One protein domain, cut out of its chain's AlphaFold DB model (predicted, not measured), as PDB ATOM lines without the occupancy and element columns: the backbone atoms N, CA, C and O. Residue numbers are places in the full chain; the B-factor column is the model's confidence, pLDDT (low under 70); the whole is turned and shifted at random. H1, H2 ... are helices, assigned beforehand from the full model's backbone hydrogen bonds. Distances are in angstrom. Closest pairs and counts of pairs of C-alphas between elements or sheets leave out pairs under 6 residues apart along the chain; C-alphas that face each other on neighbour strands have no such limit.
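Overview. This is residues 186 to 258 and 278 to 352 of the 579 residues of a protein of Micractinium conductrix (UniProt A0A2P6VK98). Three helical hairpins, H3 with H4, H5 with H6 and H8 with H9, stand side by side in a row, making two layers: H3, H5 and H8 in one, H4, H6 and H9 in the other. H1 extends the first layer beyond H3, H2 lies slantwise across that end of the row, and short H7 tilts steeply near the other end. The printed part has 148 residues, with nine named helices, H1 to H9 in chain order, and no named strand; the class is all helix. It is compact, with a radius of gyration of the C-alphas of 14.7 A, and spans 39 by 30 by 27 A.

Arrangement. H1, residues 193 to 202, and H2, residues 206 to 218, touch only at the corner, through residues 206 to 209 of H2; their closest C-alphas, of Phe 200 and Gly 206, are 4.6 A apart. H3, residues 227 to 239, touches H1 at a shallow tilt of 21 degrees, the same way, closest at the C-alphas of Leu 197 and Gly 236, 5.6 A. H4, residues 243 to 258, forms a hairpin with H3, at a shallow tilt of 24 degrees; the closest C-alphas, of Ala 237 and Phe 246, are 5.1 A apart. H2 touches H4 with residues 213 to 217 alone, at a steep tilt of 60 degrees, closest at the C-alphas of Glu 214 and Leu 245, 6.4 A. H5, residues 280 to 295, touches H3, the same way at 15 degrees; the closest C-alphas, of Asp 235 and Thr 289, are 5.2 A apart. H6, residues 301 to 310, forms a hairpin with H5, whose residues 290 to 294 alone touch it, closest at the C-alphas of Ala 293 and Ala 305, 5.6 A. H7, residues 312 to 320, and H9, residues 340 to 350, touch at a steep tilt of 59 degrees, closest at the C-alphas of Leu 315 and Ala 350, 5.3 A. H8, residues 324 to 334, forms a hairpin with H9, closest at the C-alphas of Leu 333 and Arg 340, 5.8 A. H3, H4, H5, H6, H8 and H9 are an up and down bundle, each running against the one before. Every O i to N i+4 pair is within hydrogen-bond range in H2 to H8; H1 has 5 of 6 and H9 4 of 7.

Along the chain. H1 begins at C-alpha 193, (41.451, 5.257, 42.207). From first to last C-alpha, H1 measures 14.1 A, H2 17.7 A, H3 18.2 A, H4 22.5 A, H5 22.7 A, H6 14.0 A, H7 12.4 A, H8 15.6 A and H9 15.8 A. H9 ends at C-alpha 350, (28.232, 30.346, 34.070).

Size, cuts and confidence. The two C-alphas farthest apart, of Ser 208 and Gly 351, are 41.4 A apart. Residues 259 to 277 are not printed; C-alphas 258 and 278 across this cut are 12.2 A apart. Of the links printed whole, none is long. The mean pLDDT of the printed part is 83.2, and 18 residues are under 70, among them 190 to 195 and 335 to 339.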
ATOM      1  N   LEU A 186      38.859  -0.235  35.287       87.81
ATOM      2  CA  LEU A 186      37.977   0.769  35.881       87.81
ATOM      3  C   LEU A 186      37.219   0.227  37.104       87.81
ATOM      4  O   LEU A 186      36.700   1.003  37.900       87.81
ATOM      5  N   ARG A 187      37.212  -1.096  37.325       85.94
ATOM      6  CA  ARG A 187      36.522  -1.750  38.459       85.94
ATOM      7  C   ARG A 187      37.203  -1.573  39.820       85.94
ATOM      8  O   ARG A 187      36.779  -2.153  40.823       85.94
ATOM      9  N   ILE A 188      38.276  -0.799  39.901       76.56
ATOM     10  CA  ILE A 188      38.977  -0.595  41.167       76.56
ATOM     11  C   ILE A 188      37.995   0.128  42.111       76.56
ATOM     12  O   ILE A 188      37.266   1.030  41.704       76.56
ATOM     13  N   LYS A 189      37.934  -0.260  43.389       71.69
ATOM     14  CA  LYS A 189      37.054   0.377  44.387       71.69
ATOM     15  C   LYS A 189      37.863   1.194  45.406       71.69
ATOM     16  O   LYS A 189      38.902   0.738  45.878       71.69
ATOM     17  N   GLY A 190      37.362   2.375  45.789       67.75
ATOM     18  CA  GLY A 190      37.848   3.182  46.925       67.75
ATOM     19  C   GLY A 190      38.658   4.447  46.585       67.75
ATOM     20  O   GLY A 190      38.894   4.783  45.432       67.75
ATOM     21  N   HIS A 191      39.128   5.162  47.615       53.94
ATOM     22  CA  HIS A 191      39.855   6.442  47.485       53.94
ATOM     23  C   HIS A 191      41.207   6.348  46.748       53.94
ATOM     24  O   HIS A 191      41.809   7.367  46.420       53.94
ATOM     25  N   SER A 192      41.695   5.136  46.469       58.38
ATOM     26  CA  SER A 192      42.953   4.920  45.747       58.38
ATOM     27  C   SER A 192      42.837   5.047  44.223       58.38
ATOM     28  O   SER A 192      43.861   4.997  43.547       58.38
ATOM     29  N   LEU A 193      41.633   5.245  43.665       58.47
ATOM     30  CA  LEU A 193      41.451   5.257  42.207       58.47
ATOM     31  C   LEU A 193      42.026   6.471  41.504       58.47
ATOM     32  O   LEU A 193      42.611   6.310  40.438       58.47
ATOM     33  N   TYR A 194      41.911   7.654  42.108       63.25
ATOM     34  CA  TYR A 194      42.514   8.864  41.549       63.25
ATOM     35  C   TYR A 194      44.037   8.698  41.439       63.25
ATOM     36  O   TYR A 194      44.660   9.002  40.430       63.25
ATOM     37  N   SER A 195      44.628   8.080  42.462       63.50
ATOM     38  CA  SER A 195      46.035   7.691  42.481       63.50
ATOM     39  C   SER A 195      46.344   6.600  41.445       63.50
ATOM     40  O   SER A 195      47.428   6.608  40.874       63.50
ATOM     41  N   PHE A 196      45.416   5.689  41.139       72.06
ATOM     42  CA  PHE A 196      45.685   4.546  40.267       72.06
ATOM     43  C   PHE A 196      45.941   4.937  38.806       72.06
ATOM     44  O   PHE A 196      47.046   4.704  38.315       72.06
ATOM     45  N   LEU A 197      44.977   5.548  38.107       72.38
ATOM     46  CA  LEU A 197      45.184   5.923  36.698       72.38
ATOM     47  C   LEU A 197      46.299   6.958  36.559       72.38
ATOM     48  O   LEU A 197      47.171   6.800  35.704       72.38
ATOM     49  N   TRP A 198      46.344   7.936  37.465       72.44
ATOM     50  CA  TRP A 198      47.406   8.933  37.496       72.44
ATOM     51  C   TRP A 198      48.795   8.294  37.655       72.44
ATOM     52  O   TRP A 198      49.714   8.607  36.896       72.44
ATOM     53  N   HIS A 199      48.974   7.332  38.570       76.69
ATOM     54  CA  HIS A 199      50.247   6.614  38.695       76.69
ATOM     55  C   HIS A 199      50.571   5.784  37.458       76.69
ATOM     56  O   HIS A 199      51.740   5.668  37.100       76.69
ATOM     57  N   PHE A 200      49.580   5.193  36.796       78.50
ATOM     58  CA  PHE A 200      49.821   4.407  35.588       78.50
ATOM     59  C   PHE A 200      50.287   5.281  34.431       78.50
ATOM     60  O   PHE A 200      51.304   4.958  33.810       78.50
ATOM     61  N   VAL A 201      49.599   6.398  34.190       76.12
ATOM     62  CA  VAL A 201      49.980   7.371  33.159       76.12
ATOM     63  C   VAL A 201      51.402   7.875  33.402       76.12
ATOM     64  O   VAL A 201      52.230   7.799  32.496       76.12
ATOM     65  N   ASN A 202      51.743   8.221  34.645       75.69
ATOM     66  CA  ASN A 202      53.080   8.720  34.983       75.69
ATOM     67  C   ASN A 202      54.176   7.640  35.088       75.69
ATOM     68  O   ASN A 202      55.358   7.965  35.095       75.69
ATOM     69  N   SER A 203      53.825   6.353  35.166       78.44
ATOM     70  CA  SER A 203      54.796   5.252  35.310       78.44
ATOM     71  C   SER A 203      55.128   4.543  33.988       78.44
ATOM     72  O   SER A 203      55.828   3.531  33.964       78.44
ATOM     73  N   GLY A 204      54.615   5.038  32.857       79.62
ATOM     74  CA  GLY A 204      54.814   4.415  31.543       79.62
ATOM     75  C   GLY A 204      54.022   3.116  31.332       79.62
ATOM     76  O   GLY A 204      54.176   2.472  30.296       79.62
ATOM     77  N   LEU A 205      53.167   2.720  32.284       84.81
ATOM     78  CA  LEU A 205      52.155   1.670  32.090       84.81
ATOM     79  C   LEU A 205      50.882   2.202  31.426       84.81
ATOM     80  O   LEU A 205      50.138   1.429  30.819       84.81
ATOM     81  N   GLY A 206      50.638   3.508  31.534       86.50
ATOM     82  CA  GLY A 206      49.428   4.155  31.046       86.50
ATOM     83  C   GLY A 206      49.216   3.960  29.555       86.50
ATOM     84  O   GLY A 206      48.090   3.734  29.145       86.50
ATOM     85  N   THR A 207      50.276   3.917  28.747       87.00
ATOM     86  CA  THR A 207      50.158   3.681  27.299       87.00
ATOM     87  C   THR A 207      49.520   2.330  26.978       87.00
ATOM     88  O   THR A 207      48.637   2.252  26.129       87.00
ATOM     89  N   SER A 208      49.903   1.264  27.690       89.94
ATOM     90  CA  SER A 208      49.327  -0.076  27.494       89.94
ATOM     91  C   SER A 208      47.877  -0.151  27.969       89.94
ATOM     92  O   SER A 208      47.054  -0.811  27.333       89.94
ATOM     93  N   LEU A 209      47.571   0.533  29.074       91.62
ATOM     94  CA  LEU A 209      46.226   0.607  29.635       91.62
ATOM     95  C   LEU A 209      45.277   1.381  28.716       91.62
ATOM     96  O   LEU A 209      44.219   0.876  28.356       91.62
ATOM     97  N   LEU A 210      45.691   2.571  28.279       92.19
ATOM     98  CA  LEU A 210      44.928   3.424  27.372       92.19
ATOM     99  C   LEU A 210      44.742   2.752  26.014       92.19
ATOM    100  O   LEU A 210      43.638   2.765  25.493       92.19
ATOM    101  N   ALA A 211      45.761   2.070  25.480       93.31
ATOM    102  CA  ALA A 211      45.605   1.287  24.254       93.31
ATOM    103  C   ALA A 211      44.605   0.128  24.416       93.31
ATOM    104  O   ALA A 211      43.907  -0.233  23.470       93.31
ATOM    105  N   HIS A 212      44.526  -0.491  25.598       94.75
ATOM    106  CA  HIS A 212      43.508  -1.504  25.872       94.75
ATOM    107  C   HIS A 212      42.102  -0.899  25.957       94.75
ATOM    108  O   HIS A 212      41.207  -1.387  25.273       94.75
ATOM    109  N   LEU A 213      41.937   0.187  26.715       95.12
ATOM    110  CA  LEU A 213      40.678   0.928  26.820       95.12
ATOM    111  C   LEU A 213      40.206   1.451  25.460       95.12
ATOM    112  O   LEU A 213      39.030   1.352  25.134       95.12
ATOM    113  N   GLU A 214      41.121   1.945  24.628       96.25
ATOM    114  CA  GLU A 214      40.804   2.433  23.287       96.25
ATOM    115  C   GLU A 214      40.340   1.299  22.367       96.25
ATOM    116  O   GLU A 214      39.389   1.476  21.608       96.25
ATOM    117  N   ARG A 215      40.934   0.103  22.474       95.75
ATOM    118  CA  ARG A 215      40.425  -1.083  21.768       95.75
ATOM    119  C   ARG A 215      39.025  -1.468  22.238       95.75
ATOM    120  O   ARG A 215      38.188  -1.778  21.399       95.75
ATOM    121  N   GLN A 216      38.757  -1.427  23.544       95.38
ATOM    122  CA  GLN A 216      37.412  -1.678  24.073       95.38
ATOM    123  C   GLN A 216      36.410  -0.622  23.586       95.38
ATOM    124  O   GLN A 216      35.305  -0.968  23.170       95.38
ATOM    125  N   ARG A 217      36.802   0.659  23.564       96.69
ATOM    126  CA  ARG A 217      35.990   1.757  23.019       96.69
ATOM    127  C   ARG A 217      35.675   1.527  21.542       96.69
ATOM    128  O   ARG A 217      34.516   1.606  21.151       96.69
ATOM    129  N   ALA A 218      36.689   1.224  20.731       96.75
ATOM    130  CA  ALA A 218      36.534   0.968  19.300       96.75
ATOM    131  C   ALA A 218      35.661  -0.265  19.012       96.75
ATOM    132  O   ALA A 218      34.927  -0.275  18.030       96.75
ATOM    133  N   ALA A 219      35.701  -1.274  19.885       96.56
ATOM    134  CA  ALA A 219      34.844  -2.456  19.813       96.56
ATOM    135  C   ALA A 219      33.429  -2.241  20.391       96.56
ATOM    136  O   ALA A 219      32.617  -3.161  20.347       96.56
ATOM    137  N   GLY A 220      33.131  -1.072  20.975       95.75
ATOM    138  CA  GLY A 220      31.856  -0.802  21.652       95.75
ATOM    139  C   GLY A 220      31.654  -1.570  22.965       95.75
ATOM    140  O   GLY A 220      30.545  -1.608  23.495       95.75
ATOM    141  N   THR A 221      32.706  -2.191  23.506       95.12
ATOM    142  CA  THR A 221      32.647  -3.002  24.735       95.12
ATOM    143  C   THR A 221      33.001  -2.217  25.994       95.12
ATOM    144  O   THR A 221      32.740  -2.692  27.097       95.12
ATOM    145  N   LEU A 222      33.567  -1.012  25.857       95.00
ATOM    146  CA  LEU A 222      33.853  -0.133  26.989       95.00
ATOM    147  C   LEU A 222      32.550   0.450  27.549       95.00
ATOM    148  O   LEU A 222      31.910   1.281  26.908       95.00
ATOM    149  N   GLN A 223      32.174   0.015  28.750       93.19
ATOM    150  CA  GLN A 223      30.967   0.461  29.444       93.19
ATOM    151  C   GLN A 223      31.346   1.279  30.678       93.19
ATOM    152  O   GLN A 223      32.034   0.791  31.573       93.19
ATOM    153  N   LEU A 224      30.871   2.522  30.748       93.88
ATOM    154  CA  LEU A 224      31.059   3.397  31.905       93.88
ATOM    155  C   LEU A 224      29.758   3.449  32.703       93.88
ATOM    156  O   LEU A 224      28.933   4.338  32.525       93.88
ATOM    157  N   ALA A 225      29.566   2.457  33.573       90.25
ATOM    158  CA  ALA A 225      28.311   2.257  34.302       90.25
ATOM    159  C   ALA A 225      28.072   3.259  35.449       90.25
ATOM    160  O   ALA A 225      27.017   3.234  36.078       90.25
ATOM    161  N   SER A 226      29.050   4.110  35.773       90.69
ATOM    162  CA  SER A 226      28.949   5.063  36.881       90.69
ATOM    163  C   SER A 226      29.680   6.375  36.598       90.69
ATOM    164  O   SER A 226      30.657   6.413  35.841       90.69
ATOM    165  N   VAL A 227      29.245   7.445  37.269       89.81
ATOM    166  CA  VAL A 227      29.894   8.765  37.225       89.81
ATOM    167  C   VAL A 227      31.355   8.648  37.658       89.81
ATOM    168  O   VAL A 227      32.244   9.154  36.979       89.81
ATOM    169  N   ALA A 228      31.622   7.886  38.722       86.56
ATOM    170  CA  ALA A 228      32.971   7.639  39.216       86.56
ATOM    171  C   ALA A 228      33.888   7.025  38.141       86.56
ATOM    172  O   ALA A 228      34.975   7.548  37.899       86.56
ATOM    173  N   THR A 229      33.446   5.960  37.461       88.88
ATOM    174  CA  THR A 229      34.231   5.309  36.393       88.88
ATOM    175  C   THR A 229      34.458   6.225  35.194       88.88
ATOM    176  O   THR A 229      35.530   6.203  34.588       88.88
ATOM    177  N   ALA A 230      33.473   7.059  34.857       93.00
ATOM    178  CA  ALA A 230      33.585   7.962  33.724       93.00
ATOM    179  C   ALA A 230      34.504   9.162  34.032       93.00
ATOM    180  O   ALA A 230      35.351   9.493  33.206       93.00
ATOM    181  N   LEU A 231      34.447   9.732  35.244       89.81
ATOM    182  CA  LEU A 231      35.398  10.753  35.710       89.81
ATOM    183  C   LEU A 231      36.839  10.233  35.748       89.81
ATOM    184  O   LEU A 231      37.768  10.959  35.415       89.81
ATOM    185  N   GLN A 232      37.037   8.970  36.117       86.88
ATOM    186  CA  GLN A 232      38.367   8.353  36.129       86.88
ATOM    187  C   GLN A 232      38.947   8.217  34.727       86.88
ATOM    188  O   GLN A 232      40.095   8.597  34.495       86.88
ATOM    189  N   LEU A 233      38.158   7.689  33.787       92.12
ATOM    190  CA  LEU A 233      38.599   7.598  32.401       92.12
ATOM    191  C   LEU A 233      38.879   8.990  31.827       92.12
ATOM    192  O   LEU A 233      39.874   9.160  31.124       92.12
ATOM    193  N   LEU A 234      38.039   9.974  32.162       92.94
ATOM    194  CA  LEU A 234      38.221  11.368  31.774       92.94
ATOM    195  C   LEU A 234      39.579  11.896  32.266       92.94
ATOM    196  O   LEU A 234      40.377  12.352  31.453       92.94
ATOM    197  N   ASP A 235      39.877  11.756  33.560       88.94
ATOM    198  CA  ASP A 235      41.138  12.191  34.175       88.94
ATOM    199  C   ASP A 235      42.372  11.520  33.552       88.94
ATOM    200  O   ASP A 235      43.341  12.185  33.171       88.94
ATOM    201  N   GLY A 236      42.311  10.197  33.368       88.75
ATOM    202  CA  GLY A 236      43.386   9.433  32.737       88.75
ATOM    203  C   GLY A 236      43.608   9.825  31.272       88.75
ATOM    204  O   GLY A 236      44.752   9.958  30.835       88.75
ATOM    205  N   ALA A 237      42.529  10.051  30.520       92.75
ATOM    206  CA  ALA A 237      42.596  10.481  29.126       92.75
ATOM    207  C   ALA A 237      43.167  11.898  28.992       92.75
ATOM    208  O   ALA A 237      43.974  12.145  28.099       92.75
ATOM    209  N   ILE A 238      42.803  12.805  29.899       91.12
ATOM    210  CA  ILE A 238      43.336  14.170  29.966       91.12
ATOM    211  C   ILE A 238      44.829  14.156  30.269       91.12
ATOM    212  O   ILE A 238      45.617  14.729  29.516       91.12
ATOM    213  N   THR A 239      45.212  13.444  31.330       88.19
ATOM    214  CA  THR A 239      46.608  13.331  31.767       88.19
ATOM    215  C   THR A 239      47.492  12.741  30.672       88.19
ATOM    216  O   THR A 239      48.668  13.060  30.621       88.19
ATOM    217  N   ALA A 240      46.946  11.910  29.780       89.88
ATOM    218  CA  ALA A 240      47.683  11.336  28.656       89.88
ATOM    219  C   ALA A 240      47.467  12.052  27.308       89.88
ATOM    220  O   ALA A 240      48.013  11.615  26.295       89.88
ATOM    221  N   GLY A 241      46.635  13.098  27.252       92.56
ATOM    222  CA  GLY A 241      46.268  13.779  26.003       92.56
ATOM    223  C   GLY A 241      45.509  12.905  24.988       92.56
ATOM    224  O   GLY A 241      45.546  13.187  23.786       92.56
ATOM    225  N   HIS A 242      44.831  11.845  25.440       94.38
ATOM    226  CA  HIS A 242      44.181  10.836  24.601       94.38
ATOM    227  C   HIS A 242      42.739  11.232  24.227       94.38
ATOM    228  O   HIS A 242      41.759  10.767  24.819       94.38
ATOM    229  N   LEU A 243      42.606  12.072  23.196       95.38
ATOM    230  CA  LEU A 243      41.348  12.723  22.805       95.38
ATOM    231  C   LEU A 243      40.138  11.774  22.579       95.38
ATOM    232  O   LEU A 243      39.065  12.095  23.086       95.38
ATOM    233  N   PRO A 244      40.252  10.600  21.916       96.69
ATOM    234  CA  PRO A 244      39.094   9.716  21.703       96.69
ATOM    235  C   PRO A 244      38.461   9.174  22.995       96.69
ATOM    236  O   PRO A 244      37.242   9.207  23.162       96.69
ATOM    237  N   LEU A 245      39.294   8.708  23.933       96.06
ATOM    238  CA  LEU A 245      38.860   8.255  25.259       96.06
ATOM    239  C   LEU A 245      38.272   9.403  26.078       96.06
ATOM    240  O   LEU A 245      37.262   9.209  26.750       96.06
ATOM    241  N   PHE A 246      38.864  10.597  25.983       95.94
ATOM    242  CA  PHE A 246      38.338  11.803  26.615       95.94
ATOM    243  C   PHE A 246      36.912  12.111  26.137       95.94
ATOM    244  O   PHE A 246      36.007  12.243  26.959       95.94
ATOM    245  N   SER A 247      36.688  12.165  24.820       95.88
ATOM    246  CA  SER A 247      35.363  12.445  24.255       95.88
ATOM    247  C   SER A 247      34.336  11.383  24.646       95.88
ATOM    248  O   SER A 247      33.202  11.722  24.975       95.88
ATOM    249  N   HIS A 248      34.731  10.107  24.662       96.62
ATOM    250  CA  HIS A 248      33.859   9.015  25.093       96.62
ATOM    251  C   HIS A 248      33.484   9.119  26.579       96.62
ATOM    252  O   HIS A 248      32.308   9.010  26.921       96.62
ATOM    253  N   ALA A 249      34.459   9.382  27.454       95.69
ATOM    254  CA  ALA A 249      34.223   9.558  28.884       95.69
ATOM    255  C   ALA A 249      33.307  10.755  29.174       95.69
ATOM    256  O   ALA A 249      32.386  10.645  29.983       95.69
ATOM    257  N   LEU A 250      33.523  11.877  28.482       95.25
ATOM    258  CA  LEU A 250      32.697  13.074  28.628       95.25
ATOM    259  C   LEU A 250      31.254  12.832  28.167       95.25
ATOM    260  O   LEU A 250      30.320  13.191  28.882       95.25
ATOM    261  N   ALA A 251      31.063  12.177  27.019       95.00
ATOM    262  CA  ALA A 251      29.734  11.831  26.520       95.00
ATOM    263  C   ALA A 251      28.994  10.881  27.478       95.00
ATOM    264  O   ALA A 251      27.813  11.079  27.759       95.00
ATOM    265  N   ALA A 252      29.692   9.885  28.031       94.69
ATOM    266  CA  ALA A 252      29.122   8.983  29.026       94.69
ATOM    267  C   ALA A 252      28.722   9.721  30.313       94.69
ATOM    268  O   ALA A 252      27.635   9.481  30.831       94.69
ATOM    269  N   LEU A 253      29.548  10.655  30.802       92.31
ATOM    270  CA  LEU A 253      29.204  11.499  31.953       92.31
ATOM    271  C   LEU A 253      27.938  12.316  31.705       92.31
ATOM    272  O   LEU A 253      27.061  12.353  32.561       92.31
ATOM    273  N   GLN A 254      27.824  12.937  30.531       91.19
ATOM    274  CA  GLN A 254      26.637  13.705  30.155       91.19
ATOM    275  C   GLN A 254      25.392  12.814  30.022       91.19
ATOM    276  O   GLN A 254      24.309  13.209  30.443       91.19
ATOM    277  N   GLY A 255      25.539  11.597  29.491       92.12
ATOM    278  CA  GLY A 255      24.446  10.627  29.399       92.12
ATOM    279  C   GLY A 255      23.973  10.133  30.768       92.12
ATOM    280  O   GLY A 255      22.772  10.112  31.034       92.12
ATOM    281  N   LEU A 256      24.909   9.798  31.662       90.31
ATOM    282  CA  LEU A 256      24.613   9.420  33.049       90.31
ATOM    283  C   LEU A 256      23.944  10.563  33.816       90.31
ATOM    284  O   LEU A 256      23.083  10.316  34.655       90.31
ATOM    285  N   ALA A 257      24.317  11.801  33.499       83.81
ATOM    286  CA  ALA A 257      23.730  12.993  34.081       83.81
ATOM    287  C   ALA A 257      22.295  13.270  33.619       83.81
ATOM    288  O   ALA A 257      21.487  13.775  34.394       83.81
ATOM    289  N   ALA A 258      21.985  12.944  32.364       82.06
ATOM    290  CA  ALA A 258      20.674  13.173  31.766       82.06
ATOM    291  C   ALA A 258      19.654  12.064  32.073       82.06
ATOM    292  O   ALA A 258      18.467  12.236  31.798       82.06
ATOM    293  N   LEU A 278      26.441  16.527  41.218       79.69
ATOM    294  CA  LEU A 278      27.574  15.671  41.560       79.69
ATOM    295  C   LEU A 278      27.717  15.595  43.077       79.69
ATOM    296  O   LEU A 278      27.597  16.605  43.780       79.69
ATOM    297  N   ALA A 279      28.021  14.406  43.594       83.19
ATOM    298  CA  ALA A 279      28.348  14.281  45.007       83.19
ATOM    299  C   ALA A 279      29.620  15.103  45.312       83.19
ATOM    300  O   ALA A 279      30.512  15.189  44.461       83.19
ATOM    301  N   PRO A 280      29.787  15.657  46.531       81.81
ATOM    302  CA  PRO A 280      30.985  16.416  46.898       81.81
ATOM    303  C   PRO A 280      32.330  15.778  46.481       81.81
ATOM    304  O   PRO A 280      33.162  16.493  45.923       81.81
ATOM    305  N   PRO A 281      32.586  14.462  46.663       80.62
ATOM    306  CA  PRO A 281      33.840  13.858  46.202       80.62
ATOM    307  C   PRO A 281      34.006  13.871  44.675       80.62
ATOM    308  O   PRO A 281      35.119  14.055  44.190       80.62
ATOM    309  N   GLU A 282      32.925  13.707  43.915       82.75
ATOM    310  CA  GLU A 282      32.950  13.731  42.449       82.75
ATOM    311  C   GLU A 282      33.226  15.145  41.928       82.75
ATOM    312  O   GLU A 282      33.987  15.309  40.977       82.75
ATOM    313  N   PHE A 283      32.696  16.168  42.609       83.00
ATOM    314  CA  PHE A 283      33.015  17.568  42.332       83.00
ATOM    315  C   PHE A 283      34.515  17.850  42.470       83.00
ATOM    316  O   PHE A 283      35.120  18.437  41.572       83.00
ATOM    317  N   TYR A 284      35.137  17.407  43.568       82.94
ATOM    318  CA  TYR A 284      36.580  17.586  43.763       82.94
ATOM    319  C   TYR A 284      37.394  16.888  42.674       82.94
ATOM    320  O   TYR A 284      38.364  17.467  42.183       82.94
ATOM    321  N   VAL A 285      36.991  15.677  42.278       83.25
ATOM    322  CA  VAL A 285      37.635  14.944  41.181       83.25
ATOM    323  C   VAL A 285      37.503  15.728  39.880       83.25
ATOM    324  O   VAL A 285      38.523  16.035  39.277       83.25
ATOM    325  N   PHE A 286      36.295  16.140  39.491       86.19
ATOM    326  CA  PHE A 286      36.090  16.890  38.251       86.19
ATOM    327  C   PHE A 286      36.860  18.215  38.231       86.19
ATOM    328  O   PHE A 286      37.508  18.532  37.234       86.19
ATOM    329  N   ARG A 287      36.848  18.972  39.337       85.25
ATOM    330  CA  ARG A 287      37.641  20.202  39.475       85.25
ATOM    331  C   ARG A 287      39.122  19.917  39.245       85.25
ATOM    332  O   ARG A 287      39.747  20.602  38.444       85.25
ATOM    333  N   ASN A 288      39.681  18.913  39.918       84.38
ATOM    334  CA  ASN A 288      41.095  18.575  39.771       84.38
ATOM    335  C   ASN A 288      41.424  18.083  38.356       84.38
ATOM    336  O   ASN A 288      42.467  18.438  37.820       84.38
ATOM    337  N   THR A 289      40.515  17.340  37.729       86.62
ATOM    338  CA  THR A 289      40.634  16.886  36.342       86.62
ATOM    339  C   THR A 289      40.619  18.053  35.353       86.62
ATOM    340  O   THR A 289      41.406  18.082  34.406       86.62
ATOM    341  N   LEU A 290      39.777  19.060  35.590       85.75
ATOM    342  CA  LEU A 290      39.768  20.279  34.790       85.75
ATOM    343  C   LEU A 290      41.074  21.058  34.952       85.75
ATOM    344  O   LEU A 290      41.670  21.464  33.958       85.75
ATOM    345  N   LEU A 291      41.559  21.197  36.187       84.38
ATOM    346  CA  LEU A 291      42.865  21.797  36.447       84.38
ATOM    347  C   LEU A 291      43.992  21.006  35.778       84.38
ATOM    348  O   LEU A 291      44.876  21.609  35.180       84.38
ATOM    349  N   ALA A 292      43.950  19.676  35.801       85.12
ATOM    350  CA  ALA A 292      44.931  18.841  35.117       85.12
ATOM    351  C   ALA A 292      44.909  19.060  33.596       85.12
ATOM    352  O   ALA A 292      45.971  19.135  32.981       85.12
ATOM    353  N   ALA A 293      43.728  19.225  32.988       87.50
ATOM    354  CA  ALA A 293      43.606  19.549  31.563       87.50
ATOM    355  C   ALA A 293      44.233  20.900  31.226       87.50
ATOM    356  O   ALA A 293      44.917  21.034  30.214       87.50
ATOM    357  N   VAL A 294      44.002  21.875  32.096       83.69
ATOM    358  CA  VAL A 294      44.475  23.250  31.966       83.69
ATOM    359  C   VAL A 294      46.004  23.336  32.105       83.69
ATOM    360  O   VAL A 294      46.654  24.036  31.335       83.69
ATOM    361  N   HIS A 295      46.591  22.578  33.033       83.31
ATOM    362  CA  HIS A 295      48.040  22.544  33.273       83.31
ATOM    363  C   HIS A 295      48.804  21.566  32.370       83.31
ATOM    364  O   HIS A 295      50.032  21.481  32.441       83.31
ATOM    365  N   SER A 296      48.109  20.772  31.554       85.06
ATOM    366  CA  SER A 296      48.749  19.729  30.758       85.06
ATOM    367  C   SER A 296      49.608  20.322  29.637       85.06
ATOM    368  O   SER A 296      49.156  21.147  28.848       85.06
ATOM    369  N   ALA A 297      50.844  19.832  29.512       85.44
ATOM    370  CA  ALA A 297      51.767  20.219  28.443       85.44
ATOM    371  C   ALA A 297      51.500  19.497  27.103       85.44
ATOM    372  O   ALA A 297      52.240  19.681  26.134       85.44
ATOM    373  N   HIS A 298      50.480  18.635  27.023       86.31
ATOM    374  CA  HIS A 298      50.198  17.868  25.811       86.31
ATOM    375  C   HIS A 298      49.619  18.736  24.686       86.31
ATOM    376  O   HIS A 298      48.842  19.657  24.921       86.31
ATOM    377  N   ALA A 299      49.922  18.383  23.431       88.38
ATOM    378  CA  ALA A 299      49.421  19.102  22.254       88.38
ATOM    379  C   ALA A 299      47.880  19.160  22.187       88.38
ATOM    380  O   ALA A 299      47.322  20.144  21.706       88.38
ATOM    381  N   SER A 300      47.197  18.138  22.716       90.31
ATOM    382  CA  SER A 300      45.731  18.051  22.785       90.31
ATOM    383  C   SER A 300      45.110  18.878  23.920       90.31
ATOM    384  O   SER A 300      43.892  19.059  23.933       90.31
ATOM    385  N   ALA A 301      45.902  19.368  24.882       87.75
ATOM    386  CA  ALA A 301      45.400  20.022  26.093       87.75
ATOM    387  C   ALA A 301      44.476  21.225  25.811       87.75
ATOM    388  O   ALA A 301      43.390  21.266  26.393       87.75
ATOM    389  N   PRO A 302      44.779  22.140  24.861       84.88
ATOM    390  CA  PRO A 302      43.882  23.257  24.559       84.88
ATOM    391  C   PRO A 302      42.512  22.804  24.040       84.88
ATOM    392  O   PRO A 302      41.494  23.394  24.394       84.88
ATOM    393  N   GLN A 303      42.466  21.750  23.218       89.38
ATOM    394  CA  GLN A 303      41.213  21.211  22.683       89.38
ATOM    395  C   GLN A 303      40.395  20.516  23.774       89.38
ATOM    396  O   GLN A 303      39.188  20.741  23.882       89.38
ATOM    397  N   ILE A 304      41.055  19.699  24.595       90.56
ATOM    398  CA  ILE A 304      40.447  19.022  25.742       90.56
ATOM    399  C   ILE A 304      39.846  20.051  26.698       90.56
ATOM    400  O   ILE A 304      38.665  19.967  27.032       90.56
ATOM    401  N   ALA A 305      40.626  21.063  27.079       87.19
ATOM    402  CA  ALA A 305      40.159  22.097  27.978       87.19
ATOM    403  C   ALA A 305      39.004  22.900  27.375       87.19
ATOM    404  O   ALA A 305      37.981  23.037  28.028       87.19
ATOM    405  N   ARG A 306      39.094  23.349  26.114       85.38
ATOM    406  CA  ARG A 306      37.965  24.010  25.425       85.38
ATOM    407  C   ARG A 306      36.690  23.168  25.467       85.38
ATOM    408  O   ARG A 306      35.614  23.700  25.725       85.38
ATOM    409  N   THR A 307      36.811  21.861  25.251       90.25
ATOM    410  CA  THR A 307      35.664  20.944  25.261       90.25
ATOM    411  C   THR A 307      35.079  20.785  26.666       90.25
ATOM    412  O   THR A 307      33.867  20.863  26.831       90.25
ATOM    413  N   LEU A 308      35.916  20.619  27.697       88.69
ATOM    414  CA  LEU A 308      35.451  20.571  29.090       88.69
ATOM    415  C   LEU A 308      34.784  21.872  29.514       88.69
ATOM    416  O   LEU A 308      33.742  21.862  30.156       88.69
ATOM    417  N   LEU A 309      35.386  22.996  29.157       83.44
ATOM    418  CA  LEU A 309      34.930  24.310  29.574       83.44
ATOM    419  C   LEU A 309      33.608  24.712  28.898       83.44
ATOM    420  O   LEU A 309      32.822  25.453  29.477       83.44
ATOM    421  N   SER A 310      33.340  24.188  27.701       84.31
ATOM    422  CA  SER A 310      32.078  24.392  26.978       84.31
ATOM    423  C   SER A 310      31.005  23.345  27.288       84.31
ATOM    424  O   SER A 310      29.870  23.483  26.831       84.31
ATOM    425  N   CYS A 311      31.317  22.292  28.052       87.69
ATOM    426  CA  CYS A 311      30.347  21.238  28.326       87.69
ATOM    427  C   CYS A 311      29.316  21.671  29.385       87.69
ATOM    428  O   CYS A 311      29.648  22.335  30.368       87.69
ATOM    429  N   GLN A 312      28.063  21.226  29.225       85.12
ATOM    430  CA  GLN A 312      26.964  21.542  30.150       85.12
ATOM    431  C   GLN A 312      27.280  21.163  31.607       85.12
ATOM    432  O   GLN A 312      26.909  21.883  32.526       85.12
ATOM    433  N   LEU A 313      28.040  20.081  31.812       84.19
ATOM    434  CA  LEU A 313      28.493  19.630  33.126       84.19
ATOM    435  C   LEU A 313      29.305  20.710  33.858       84.19
ATOM    436  O   LEU A 313      29.044  20.986  35.026       84.19
ATOM    437  N   ALA A 314      30.261  21.350  33.179       82.38
ATOM    438  CA  ALA A 314      31.049  22.423  33.777       82.38
ATOM    439  C   ALA A 314      30.166  23.623  34.154       82.38
ATOM    440  O   ALA A 314      30.366  24.214  35.213       82.38
ATOM    441  N   LEU A 315      29.159  23.936  33.330       81.75
ATOM    442  CA  LEU A 315      28.203  25.021  33.574       81.75
ATOM    443  C   LEU A 315      27.244  24.724  34.734       81.75
ATOM    444  O   LEU A 315      26.924  25.615  35.519       81.75
ATOM    445  N   ASP A 316      26.793  23.482  34.875       81.62
ATOM    446  CA  ASP A 316      25.923  23.088  35.985       81.62
ATOM    447  C   ASP A 316      26.690  23.054  37.309       81.62
ATOM    448  O   ASP A 316      26.191  23.537  38.328       81.62
ATOM    449  N   LEU A 317      27.941  22.587  37.290       76.44
ATOM    450  CA  LEU A 317      28.820  22.624  38.462       76.44
ATOM    451  C   LEU A 317      29.159  24.046  38.891       76.44
ATOM    452  O   LEU A 317      29.138  24.363  40.082       76.44
ATOM    453  N   ALA A 318      29.439  24.903  37.913       75.69
ATOM    454  CA  ALA A 318      29.607  26.334  38.091       75.69
ATOM    455  C   ALA A 318      28.439  26.954  38.877       75.69
ATOM    456  O   ALA A 318      28.660  27.691  39.837       75.69
ATOM    457  N   ARG A 319      27.198  26.603  38.511       80.06
ATOM    458  CA  ARG A 319      25.981  27.091  39.181       80.06
ATOM    459  C   ARG A 319      25.802  26.527  40.591       80.06
ATOM    460  O   ARG A 319      25.285  27.227  41.454       80.06
ATOM    461  N   GLN A 320      26.217  25.284  40.838       81.75
ATOM    462  CA  GLN A 320      26.086  24.638  42.153       81.75
ATOM    463  C   GLN A 320      27.080  25.152  43.188       81.75
ATOM    464  O   GLN A 320      26.772  25.182  44.379       81.75
ATOM    465  N   GLN A 321      28.278  25.528  42.749       81.31
ATOM    466  CA  GLN A 321      29.354  26.004  43.614       81.31
ATOM    467  C   GLN A 321      29.903  27.333  43.083       81.31
ATOM    468  O   GLN A 321      31.060  27.397  42.654       81.31
ATOM    469  N   PRO A 322      29.113  28.422  43.154       74.19
ATOM    470  CA  PRO A 322      29.499  29.719  42.598       74.19
ATOM    471  C   PRO A 322      30.792  30.264  43.217       74.19
ATOM    472  O   PRO A 322      31.499  31.029  42.577       74.19
ATOM    473  N   ARG A 323      31.155  29.831  44.434       75.75
ATOM    474  CA  ARG A 323      32.408  30.225  45.097       75.75
ATOM    475  C   ARG A 323      33.658  29.576  44.501       75.75
ATOM    476  O   ARG A 323      34.724  30.168  44.572       75.75
ATOM    477  N   CYS A 324      33.554  28.371  43.941       74.62
ATOM    478  CA  CYS A 324      34.716  27.639  43.423       74.62
ATOM    479  C   CYS A 324      35.070  28.021  41.985       74.62
ATOM    480  O   CYS A 324      36.163  27.714  41.508       74.62
ATOM    481  N   LEU A 325      34.130  28.637  41.279       74.19
ATOM    482  CA  LEU A 325      34.272  28.942  39.872       74.19
ATOM    483  C   LEU A 325      35.186  30.143  39.586       74.19
ATOM    484  O   LEU A 325      35.972  30.025  38.650       74.19
ATOM    485  N   PRO A 326      35.170  31.248  40.359       73.81
ATOM    486  CA  PRO A 326      36.170  32.300  40.219       73.81
ATOM    487  C   PRO A 326      37.592  31.755  40.382       73.81
ATOM    488  O   PRO A 326      38.439  32.044  39.546       73.81
ATOM    489  N   ASP A 327      37.830  30.889  41.374       76.50
ATOM    490  CA  ASP A 327      39.139  30.249  41.581       76.50
ATOM    491  C   ASP A 327      39.555  29.411  40.365       76.50
ATOM    492  O   ASP A 327      40.699  29.452  39.922       76.50
ATOM    493  N   LEU A 328      38.614  28.651  39.802       77.25
ATOM    494  CA  LEU A 328      38.848  27.847  38.610       77.25
ATOM    495  C   LEU A 328      39.100  28.715  37.369       77.25
ATOM    496  O   LEU A 328      39.984  28.397  36.583       77.25
ATOM    497  N   LEU A 329      38.345  29.801  37.192       78.31
ATOM    498  CA  LEU A 329      38.526  30.747  36.094       78.31
ATOM    499  C   LEU A 329      39.903  31.405  36.181       78.31
ATOM    500  O   LEU A 329      40.602  31.474  35.177       78.31
ATOM    501  N   VAL A 330      40.311  31.833  37.377       77.38
ATOM    502  CA  VAL A 330      41.659  32.351  37.637       77.38
ATOM    503  C   VAL A 330      42.706  31.332  37.236       77.38
ATOM    504  O   VAL A 330      43.627  31.672  36.501       77.38
ATOM    505  N   GLU A 331      42.542  30.077  37.643       80.25
ATOM    506  CA  GLU A 331      43.497  29.028  37.300       80.25
ATOM    507  C   GLU A 331      43.550  28.767  35.786       80.25
ATOM    508  O   GLU A 331      44.625  28.682  35.204       80.25
ATOM    509  N   VAL A 332      42.404  28.754  35.100       79.50
ATOM    510  CA  VAL A 332      42.336  28.666  33.628       79.50
ATOM    511  C   VAL A 332      43.052  29.844  32.962       79.50
ATOM    512  O   VAL A 332      43.770  29.654  31.976       79.50
ATOM    513  N   LEU A 333      42.871  31.055  33.490       78.31
ATOM    514  CA  LEU A 333      43.496  32.274  32.977       78.31
ATOM    515  C   LEU A 333      45.010  32.306  33.219       78.31
ATOM    516  O   LEU A 333      45.724  32.895  32.408       78.31
ATOM    517  N   ARG A 334      45.502  31.644  34.275       79.31
ATOM    518  CA  ARG A 334      46.939  31.490  34.555       79.31
ATOM    519  C   ARG A 334      47.648  30.593  33.545       79.31
ATOM    520  O   ARG A 334      48.803  30.833  33.218       79.31
ATOM    521  N   CYS A 335      46.996  29.538  33.059       69.25
ATOM    522  CA  CYS A 335      47.751  28.405  32.521       69.25
ATOM    523  C   CYS A 335      48.154  28.453  31.044       69.25
ATOM    524  O   CYS A 335      48.938  27.604  30.637       69.25
ATOM    525  N   SER A 336      47.699  29.399  30.219       66.75
ATOM    526  CA  SER A 336      48.319  29.656  28.903       66.75
ATOM    527  C   SER A 336      47.607  30.776  28.156       66.75
ATOM    528  O   SER A 336      46.375  30.809  28.096       66.75
ATOM    529  N   ARG A 337      48.369  31.557  27.382       69.88
ATOM    530  CA  ARG A 337      47.850  32.423  26.309       69.88
ATOM    531  C   ARG A 337      46.847  31.728  25.379       69.88
ATOM    532  O   ARG A 337      45.878  32.352  24.961       69.88
ATOM    533  N   ARG A 338      47.023  30.427  25.106       65.88
ATOM    534  CA  ARG A 338      46.141  29.628  24.224       65.88
ATOM    535  C   ARG A 338      44.787  29.270  24.847       65.88
ATOM    536  O   ARG A 338      43.853  28.922  24.121       65.88
ATOM    537  N   MET A 339      44.689  29.320  26.176       67.88
ATOM    538  CA  MET A 339      43.483  28.959  26.924       67.88
ATOM    539  C   MET A 339      42.599  30.157  27.264       67.88
ATOM    540  O   MET A 339      41.422  29.963  27.557       67.88
ATOM    541  N   ARG A 340      43.112  31.387  27.126       71.62
ATOM    542  CA  ARG A 340      42.342  32.623  27.343       71.62
ATOM    543  C   ARG A 340      41.068  32.666  26.490       71.62
ATOM    544  O   ARG A 340      40.001  32.954  27.014       71.62
ATOM    545  N   GLU A 341      41.150  32.257  25.220       67.25
ATOM    546  CA  GLU A 341      39.992  32.157  24.309       67.25
ATOM    547  C   GLU A 341      38.895  31.207  24.821       67.25
ATOM    548  O   GLU A 341      37.722  31.388  24.514       67.25
ATOM    549  N   ALA A 342      39.268  30.195  25.611       64.94
ATOM    550  CA  ALA A 342      38.342  29.220  26.184       64.94
ATOM    551  C   ALA A 342      37.723  29.688  27.512       64.94
ATOM    552  O   ALA A 342      36.643  29.224  27.872       64.94
ATOM    553  N   ALA A 343      38.394  30.598  28.230       68.62
ATOM    554  CA  ALA A 343      37.949  31.142  29.514       68.62
ATOM    555  C   ALA A 343      36.721  32.062  29.364       68.62
ATOM    556  O   ALA A 343      35.797  32.034  30.178       68.62
ATOM    557  N   LEU A 344      36.702  32.842  28.279       71.62
ATOM    558  CA  LEU A 344      35.652  33.801  27.929       71.62
ATOM    559  C   LEU A 344      34.248  33.155  27.821       71.62
ATOM    560  O   LEU A 344      33.327  33.633  28.488       71.62
ATOM    561  N   PRO A 345      34.056  32.045  27.075       66.75
ATOM    562  CA  PRO A 345      32.782  31.329  27.039       66.75
ATOM    563  C   PRO A 345      32.288  30.817  28.397       66.75
ATOM    564  O   PRO A 345      31.086  30.894  28.642       66.75
ATOM    565  N   LEU A 346      33.162  30.330  29.297       67.19
ATOM    566  CA  LEU A 346      32.693  29.915  30.632       67.19
ATOM    567  C   LEU A 346      32.177  31.094  31.423       67.19
ATOM    568  O   LEU A 346      31.169  30.958  32.104       67.19
ATOM    569  N   HIS A 347      32.897  32.216  31.371       71.50
ATOM    570  CA  HIS A 347      32.496  33.406  32.096       71.50
ATOM    571  C   HIS A 347      31.069  33.804  31.697       71.50
ATOM    572  O   HIS A 347      30.201  33.938  32.560       71.50
ATOM    573  N   ALA A 348      30.811  33.865  30.388       72.12
ATOM    574  CA  ALA A 348      29.489  34.162  29.846       72.12
ATOM    575  C   ALA A 348      28.434  33.105  30.226       72.12
ATOM    576  O   ALA A 348      27.323  33.445  30.627       72.12
ATOM    577  N   ALA A 349      28.765  31.817  30.120       65.69
ATOM    578  CA  ALA A 349      27.797  30.732  30.272       65.69
ATOM    579  C   ALA A 349      27.482  30.366  31.735       65.69
ATOM    580  O   ALA A 349      26.394  29.861  32.035       65.69
ATOM    581  N   ALA A 350      28.411  30.622  32.652       66.69
ATOM    582  CA  ALA A 350      28.232  30.346  34.070       66.69
ATOM    583  C   ALA A 350      27.525  31.474  34.836       66.69
ATOM    584  O   ALA A 350      27.200  31.291  36.008       66.69
ATOM    585  N   GLY A 351      27.278  32.624  34.198       73.25
ATOM    586  CA  GLY A 351      26.644  33.771  34.852       73.25
ATOM    587  C   GLY A 351      27.477  34.341  36.001       73.25
ATOM    588  O   GLY A 351      26.922  34.938  36.922       73.25
ATOM    589  N   VAL A 352      28.800  34.136  35.974       75.75
ATOM    590  CA  VAL A 352      29.704  34.774  36.938       75.75
ATOM    591  C   VAL A 352      29.653  36.260  36.681       75.75
ATOM    592  O   VAL A 352      29.809  36.689  35.539       75.75
TER     593      VAL A 352